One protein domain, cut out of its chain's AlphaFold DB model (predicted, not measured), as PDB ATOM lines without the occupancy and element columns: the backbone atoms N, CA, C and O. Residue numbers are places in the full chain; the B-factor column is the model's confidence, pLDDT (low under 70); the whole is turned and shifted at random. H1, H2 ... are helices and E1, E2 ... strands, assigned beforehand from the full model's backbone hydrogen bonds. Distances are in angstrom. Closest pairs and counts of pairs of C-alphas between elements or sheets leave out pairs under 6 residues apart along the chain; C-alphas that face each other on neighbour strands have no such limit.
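What this domain is: This is residues 23 to 80 of the 81 residues of the protein "Type I toxin-antitoxin system SymE family toxin" of Burkholderia cenocepacia (UniProt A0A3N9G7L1). A stretched-out chain has helix H1 at one end, short helix H2 and the two-stranded hairpin E2 and E3 towards the other, and strand E1 in the bridge between. The hairpin's tip, residues 71 to 76, sticks out. The printed part has 58 residues, in order H1, E1, H2, E2, E3; it is mixed, helices and strands, with under half in named elements. It is extended, radius of gyration of the C-alphas 18.4 A, spanning 52 by 28 by 17 A.

Where its parts are: Find C-alpha 28 at (24.046, -2.737, 3.508); H1 runs to residue 36, 12.3 A. Then come E1, residues 45 to 48, H2, 55 to 58, E2, 68 to 72, 12.8 A, and E3, 75 to 79, ending at (41.403, 5.111, 33.101).

How they stand to each other: E2 and E3 are an antiparallel hairpin at 157 degrees; look for N 70 and O 77, 2.9 A. E1 pairs with no named strand and is apart from H1, H2, E2 and E3. In H1 every O i to N i+4 pair is within hydrogen-bond range; H2 is too short for one.

The domain as a whole: The farthest C-alphas, Glu 37 and Asp 58, are 52.4 A apart. The printed part has no cut, no link is long, and no printed residue is under 70 in pLDDT.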
ATOM      1  N   ALA A  23      32.874   8.312   9.424       87.00
ATOM      2  CA  ALA A  23      31.576   8.096   8.804       87.00
ATOM      3  C   ALA A  23      30.754   7.108   9.641       87.00
ATOM      4  O   ALA A  23      31.221   6.013   9.966       87.00
ATOM      5  N   ARG A  24      29.499   7.449   9.962       83.69
ATOM      6  CA  ARG A  24      28.593   6.484  10.596       83.69
ATOM      7  C   ARG A  24      28.363   5.304   9.662       83.69
ATOM      8  O   ARG A  24      28.058   5.481   8.484       83.69
ATOM      9  N   HIS A  25      28.472   4.100  10.217       80.69
ATOM     10  CA  HIS A  25      28.208   2.880   9.471       80.69
ATOM     11  C   HIS A  25      26.763   2.883   8.953       80.69
ATOM     12  O   HIS A  25      25.810   3.085   9.710       80.69
ATOM     13  N   HIS A  26      26.598   2.642   7.654       78.38
ATOM     14  CA  HIS A  26      25.296   2.393   7.051       78.38
ATOM     15  C   HIS A  26      25.099   0.893   6.890       78.38
ATOM     16  O   HIS A  26      25.990   0.203   6.404       78.38
ATOM     17  N   SER A  27      23.914   0.387   7.238       82.50
ATOM     18  CA  SER A  27      23.568  -0.990   6.894       82.50
ATOM     19  C   SER A  27      23.620  -1.186   5.376       82.50
ATOM     20  O   SER A  27      23.230  -0.295   4.612       82.50
ATOM     21  N   LEU A  28      24.021  -2.380   4.932       83.94
ATOM     22  CA  LEU A  28      24.046  -2.737   3.508       83.94
ATOM     23  C   LEU A  28      22.693  -2.487   2.829       83.94
ATOM     24  O   LEU A  28      22.639  -1.949   1.729       83.94
ATOM     25  N   SER A  29      21.587  -2.781   3.516       85.94
ATOM     26  CA  SER A  29      20.232  -2.520   3.015       85.94
ATOM     27  C   SER A  29      19.970  -1.038   2.731       85.94
ATOM     28  O   SER A  29      19.351  -0.699   1.722       85.94
ATOM     29  N   ARG A  30      20.468  -0.135   3.587       84.00
ATOM     30  CA  ARG A  30      20.337   1.316   3.402       84.00
ATOM     31  C   ARG A  30      21.194   1.802   2.237       84.00
ATOM     32  O   ARG A  30      20.749   2.681   1.501       84.00
ATOM     33  N   VAL A  31      22.375   1.211   2.057       86.31
ATOM     34  CA  VAL A  31      23.260   1.518   0.928       86.31
ATOM     35  C   VAL A  31      22.623   1.095  -0.396       86.31
ATOM     36  O   VAL A  31      22.464   1.920  -1.292       86.31
ATOM     37  N   LEU A  32      22.168  -0.156  -0.491       88.88
ATOM     38  CA  LEU A  32      21.547  -0.702  -1.702       88.88
ATOM     39  C   LEU A  32      20.266   0.045  -2.094       88.88
ATOM     40  O   LEU A  32      20.028   0.274  -3.279       88.88
ATOM     41  N   ARG A  33      19.456   0.466  -1.114       87.81
ATOM     42  CA  ARG A  33      18.259   1.276  -1.377       87.81
ATOM     43  C   ARG A  33      18.610   2.639  -1.972       87.81
ATOM     44  O   ARG A  33      18.000   3.035  -2.957       87.81
ATOM     45  N   ALA A  34      19.605   3.331  -1.416       86.50
ATOM     46  CA  ALA A  34      20.036   4.626  -1.938       86.50
ATOM     47  C   ALA A  34      20.564   4.519  -3.380       86.50
ATOM     48  O   ALA A  34      20.234   5.364  -4.209       86.50
ATOM     49  N   ILE A  35      21.299   3.444  -3.693       87.25
ATOM     50  CA  ILE A  35      21.755   3.142  -5.058       87.25
ATOM     51  C   ILE A  35      20.558   2.939  -5.997       87.25
ATOM     52  O   ILE A  35      20.499   3.584  -7.041       87.25
ATOM     53  N   ARG A  36      19.587   2.090  -5.618       90.62
ATOM     54  CA  ARG A  36      18.382   1.819  -6.426       90.62
ATOM     55  C   ARG A  36      17.562   3.082  -6.694       90.62
ATOM     56  O   ARG A  36      17.011   3.236  -7.774       90.62
ATOM     57  N   GLU A  37      17.468   3.965  -5.708       92.62
ATOM     58  CA  GLU A  37      16.699   5.208  -5.801       92.62
ATOM     59  C   GLU A  37      17.489   6.363  -6.443       92.62
ATOM     60  O   GLU A  37      16.974   7.478  -6.503       92.62
ATOM     61  N   HIS A  38      18.733   6.135  -6.891       84.88
ATOM     62  CA  HIS A  38      19.656   7.177  -7.366       84.88
ATOM     63  C   HIS A  38      19.782   8.369  -6.395       84.88
ATOM     64  O   HIS A  38      19.954   9.520  -6.799       84.88
ATOM     65  N   ARG A  39      19.707   8.100  -5.085       83.69
ATOM     66  CA  ARG A  39      19.828   9.108  -4.023       83.69
ATOM     67  C   ARG A  39      21.216   9.069  -3.399       83.69
ATOM     68  O   ARG A  39      21.796   8.004  -3.198       83.69
ATOM     69  N   ARG A  40      21.734  10.238  -3.009       76.19
ATOM     70  CA  ARG A  40      22.936  10.312  -2.166       76.19
ATOM     71  C   ARG A  40      22.624   9.757  -0.778       76.19
ATOM     72  O   ARG A  40      21.599  10.091  -0.182       76.19
ATOM     73  N   LEU A  41      23.525   8.935  -0.244       77.31
ATOM     74  CA  LEU A  41      23.509   8.635   1.183       77.31
ATOM     75  C   LEU A  41      23.921   9.892   1.939       77.31
ATOM     76  O   LEU A  41      25.033  10.389   1.779       77.31
ATOM     77  N   ASN A  42      23.023  10.380   2.790       75.88
ATOM     78  CA  ASN A  42      23.377  11.363   3.801       75.88
ATOM     79  C   ASN A  42      24.177  10.645   4.891       75.88
ATOM     80  O   ASN A  42      23.612  10.177   5.886       75.88
ATOM     81  N   THR A  43      25.482  10.509   4.656       76.06
ATOM     82  CA  THR A  43      26.429  10.024   5.653       76.06
ATOM     83  C   THR A  43      26.576  11.085   6.726       76.06
ATOM     84  O   THR A  43      27.041  12.192   6.475       76.06
ATOM     85  N   THR A  44      26.138  10.756   7.935       82.94
ATOM     86  CA  THR A  44      26.415  11.580   9.110       82.94
ATOM     87  C   THR A  44      27.784  11.185   9.650       82.94
ATOM     88  O   THR A  44      28.090   9.995   9.733       82.94
ATOM     89  N   TYR A  45      28.586  12.165  10.044       87.31
ATOM     90  CA  TYR A  45      29.890  11.939  10.658       87.31
ATOM     91  C   TYR A  45      29.786  11.988  12.188       87.31
ATOM     92  O   TYR A  45      28.802  12.477  12.755       87.31
ATOM     93  N   PHE A  46      30.767  11.413  12.874       89.81
ATOM     94  CA  PHE A  46      30.949  11.545  14.317       89.81
ATOM     95  C   PHE A  46      32.415  11.859  14.638       89.81
ATOM     96  O   PHE A  46      33.294  11.455  13.870       89.81
ATOM     97  N   PRO A  47      32.691  12.566  15.750       93.12
ATOM     98  CA  PRO A  47      34.058  12.828  16.172       93.12
ATOM     99  C   PRO A  47      34.745  11.521  16.570       93.12
ATOM    100  O   PRO A  47      34.198  10.716  17.324       93.12
ATOM    101  N   TRP A  48      35.958  11.325  16.075       94.12
ATOM    102  CA  TRP A  48      36.806  10.182  16.357       94.12
ATOM    103  C   TRP A  48      38.168  10.664  16.849       94.12
ATOM    104  O   TRP A  48      38.794  11.537  16.252       94.12
ATOM    105  N   ILE A  49      38.626  10.097  17.961       94.31
ATOM    106  CA  ILE A  49      39.929  10.394  18.551       94.31
ATOM    107  C   ILE A  49      40.755   9.111  18.512       94.31
ATOM    108  O   ILE A  49      40.283   8.054  18.931       94.31
ATOM    109  N   LYS A  50      41.996   9.210  18.025       93.06
ATOM    110  CA  LYS A  50      42.984   8.129  18.061       93.06
ATOM    111  C   LYS A  50      44.145   8.539  18.961       93.06
ATOM    112  O   LYS A  50      44.827   9.519  18.676       93.06
ATOM    113  N   ILE A  51      44.376   7.763  20.015       92.00
ATOM    114  CA  ILE A  51      45.492   7.935  20.947       92.00
ATOM    115  C   ILE A  51      46.382   6.701  20.809       92.00
ATOM    116  O   ILE A  51      45.891   5.579  20.888       92.00
ATOM    117  N   ALA A  52      47.666   6.898  20.520       90.06
ATOM    118  CA  ALA A  52      48.625   5.811  20.357       90.06
ATOM    119  C   ALA A  52      50.031   6.274  20.753       90.06
ATOM    120  O   ALA A  52      50.386   7.442  20.571       90.06
ATOM    121  N   GLY A  53      50.838   5.342  21.254       88.56
ATOM    122  CA  GLY A  53      52.249   5.551  21.557       88.56
ATOM    123  C   GLY A  53      52.677   4.826  22.827       88.56
ATOM    124  O   GLY A  53      51.855   4.581  23.700       88.56
ATOM    125  N   VAL A  54      53.980   4.550  22.932       88.94
ATOM    126  CA  VAL A  54      54.602   3.835  24.069       88.94
ATOM    127  C   VAL A  54      54.314   4.512  25.415       88.94
ATOM    128  O   VAL A  54      54.216   3.852  26.435       88.94
ATOM    129  N   TRP A  55      54.080   5.827  25.423       89.00
ATOM    130  CA  TRP A  55      53.729   6.570  26.639       89.00
ATOM    131  C   TRP A  55      52.404   6.119  27.285       89.00
ATOM    132  O   TRP A  55      52.168   6.436  28.446       89.00
ATOM    133  N   LEU A  56      51.536   5.414  26.550       91.44
ATOM    134  CA  LEU A  56      50.338   4.799  27.123       91.44
ATOM    135  C   LEU A  56      50.697   3.615  28.029       91.44
ATOM    136  O   LEU A  56      50.071   3.461  29.071       91.44
ATOM    137  N   GLU A  57      51.733   2.847  27.684       91.50
ATOM    138  CA  GLU A  57      52.244   1.753  28.523       91.50
ATOM    139  C   GLU A  57      52.818   2.319  29.830       91.50
ATOM    140  O   GLU A  57      52.482   1.847  30.912       91.50
ATOM    141  N   ASP A  58      53.584   3.417  29.746       89.00
ATOM    142  CA  ASP A  58      54.081   4.145  30.927       89.00
ATOM    143  C   ASP A  58      52.936   4.697  31.807       89.00
ATOM    144  O   ASP A  58      53.104   4.878  33.013       89.00
ATOM    145  N   ALA A  59      51.770   4.978  31.208       89.69
ATOM    146  CA  ALA A  59      50.556   5.417  31.898       89.69
ATOM    147  C   ALA A  59      49.685   4.252  32.411       89.69
ATOM    148  O   ALA A  59      48.621   4.500  32.981       89.69
ATOM    149  N   GLY A  60      50.138   3.005  32.237       92.62
ATOM    150  CA  GLY A  60      49.484   1.798  32.737       92.62
ATOM    151  C   GLY A  60      48.420   1.204  31.818       92.62
ATOM    152  O   GLY A  60      47.629   0.407  32.300       92.62
ATOM    153  N   PHE A  61      48.371   1.592  30.538       93.88
ATOM    154  CA  PHE A  61      47.457   0.988  29.569       93.88
ATOM    155  C   PHE A  61      48.086  -0.224  28.881       93.88
ATOM    156  O   PHE A  61      49.126  -0.093  28.228       93.88
ATOM    157  N   GLU A  62      47.411  -1.371  28.929       93.94
ATOM    158  CA  GLU A  62      47.839  -2.597  28.255       93.94
ATOM    159  C   GLU A  62      46.955  -2.976  27.053       93.94
ATOM    160  O   GLU A  62      45.743  -2.752  26.995       93.94
ATOM    161  N   ALA A  63      47.566  -3.590  26.037       91.56
ATOM    162  CA  ALA A  63      46.834  -4.044  24.861       91.56
ATOM    163  C   ALA A  63      45.875  -5.193  25.217       91.56
ATOM    164  O   ALA A  63      46.287  -6.236  25.714       91.56
ATOM    165  N   GLY A  64      44.596  -5.026  24.880       90.50
ATOM    166  CA  GLY A  64      43.560  -6.030  25.142       90.50
ATOM    167  C   GLY A  64      42.835  -5.852  26.475       90.50
ATOM    168  O   GLY A  64      41.848  -6.550  26.709       90.50
ATOM    169  N   GLU A  65      43.254  -4.897  27.309       91.94
ATOM    170  CA  GLU A  65      42.515  -4.535  28.514       91.94
ATOM    171  C   GLU A  65      41.228  -3.762  28.176       91.94
ATOM    172  O   GLU A  65      41.064  -3.167  27.103       91.94
ATOM    173  N   ARG A  66      40.292  -3.744  29.126       94.62
ATOM    174  CA  ARG A  66      39.150  -2.830  29.067       94.62
ATOM    175  C   ARG A  66      39.552  -1.522  29.726       94.62
ATOM    176  O   ARG A  66      40.030  -1.532  30.844       94.62
ATOM    177  N   VAL A  67      39.247  -0.403  29.088       95.38
ATOM    178  CA  VAL A  67      39.415   0.918  29.704       95.38
ATOM    179  C   VAL A  67      38.083   1.438  30.227       95.38
ATOM    180  O   VAL A  67      37.025   1.219  29.622       95.38
ATOM    181  N   ARG A  68      38.121   2.175  31.336       96.50
ATOM    182  CA  ARG A  68      36.977   2.946  31.820       96.50
ATOM    183  C   ARG A  68      36.999   4.324  31.175       96.50
ATOM    184  O   ARG A  68      38.010   5.013  31.215       96.50
ATOM    185  N   ILE A  69      35.864   4.739  30.622       96.12
ATOM    186  CA  ILE A  69      35.672   6.089  30.089       96.12
ATOM    187  C   ILE A  69      34.550   6.753  30.882       96.12
ATOM    188  O   ILE A  69      33.429   6.241  30.905       96.12
ATOM    189  N   THR A  70      34.838   7.887  31.515       97.81
ATOM    190  CA  THR A  70      33.832   8.750  32.146       97.81
ATOM    191  C   THR A  70      33.837  10.134  31.507       97.81
ATOM    192  O   THR A  70      34.827  10.570  30.912       97.81
ATOM    193  N   VAL A  71      32.688  10.809  31.571       97.25
ATOM    194  CA  VAL A  71      32.522  12.181  31.090       97.25
ATOM    195  C   VAL A  71      32.037  13.030  32.251       97.25
ATOM    196  O   VAL A  71      30.912  12.858  32.714       97.25
ATOM    197  N   GLU A  72      32.886  13.946  32.703       97.19
ATOM    198  CA  GLU A  72      32.630  14.832  33.842       97.19
ATOM    199  C   GLU A  72      33.020  16.255  33.443       97.19
ATOM    200  O   GLU A  72      34.088  16.464  32.876       97.19
ATOM    201  N   ASP A  73      32.141  17.236  33.659       95.44
ATOM    202  CA  ASP A  73      32.405  18.658  33.378       95.44
ATOM    203  C   ASP A  73      33.010  18.944  31.989       95.44
ATOM    204  O   ASP A  73      33.926  19.754  31.829       95.44
ATOM    205  N   LYS A  74      32.478  18.273  30.955       94.62
ATOM    206  CA  LYS A  74      32.954  18.341  29.554       94.62
ATOM    207  C   LYS A  74      34.383  17.815  29.346       94.62
ATOM    208  O   LYS A  74      35.012  18.128  28.336       94.62
ATOM    209  N   ARG A  75      34.890  17.000  30.268       94.44
ATOM    210  CA  ARG A  75      36.182  16.315  30.183       94.44
ATOM    211  C   ARG A  75      35.951  14.831  29.962       94.44
ATOM    212  O   ARG A  75      35.093  14.231  30.604       94.44
ATOM    213  N   LEU A  76      36.723  14.253  29.051       94.31
ATOM    214  CA  LEU A  76      36.799  12.810  28.865       94.31
ATOM    215  C   LEU A  76      37.922  12.290  29.764       94.31
ATOM    216  O   LEU A  76      39.075  12.677  29.577       94.31
ATOM    217  N   ILE A  77      37.589  11.443  30.730       95.00
ATOM    218  CA  ILE A  77      38.563  10.810  31.621       95.00
ATOM    219  C   ILE A  77      38.658   9.346  31.201       95.00
ATOM    220  O   ILE A  77      37.650   8.640  31.159       95.00
ATOM    221  N   ILE A  78      39.864   8.911  30.841       95.31
ATOM    222  CA  ILE A  78      40.152   7.540  30.417       95.31
ATOM    223  C   ILE A  78      41.066   6.926  31.471       95.31
ATOM    224  O   ILE A  78      42.108   7.498  31.788       95.31
ATOM    225  N   THR A  79      40.672   5.786  32.025       96.00
ATOM    226  CA  THR A  79      41.403   5.111  33.101       96.00
ATOM    227  C   THR A  79      41.652   3.655  32.701       96.00
ATOM    228  O   THR A  79      40.688   2.997  32.287       96.00
ATOM    229  N   PRO A  80      42.897   3.154  32.798       94.38
ATOM    230  CA  PRO A  80      43.174   1.725  32.636       94.38
ATOM    231  C   PRO A  80      42.481   0.925  33.753       94.38
ATOM    232  O   PRO A  80      42.145   1.495  34.800       94.38
TER     233      PRO A  80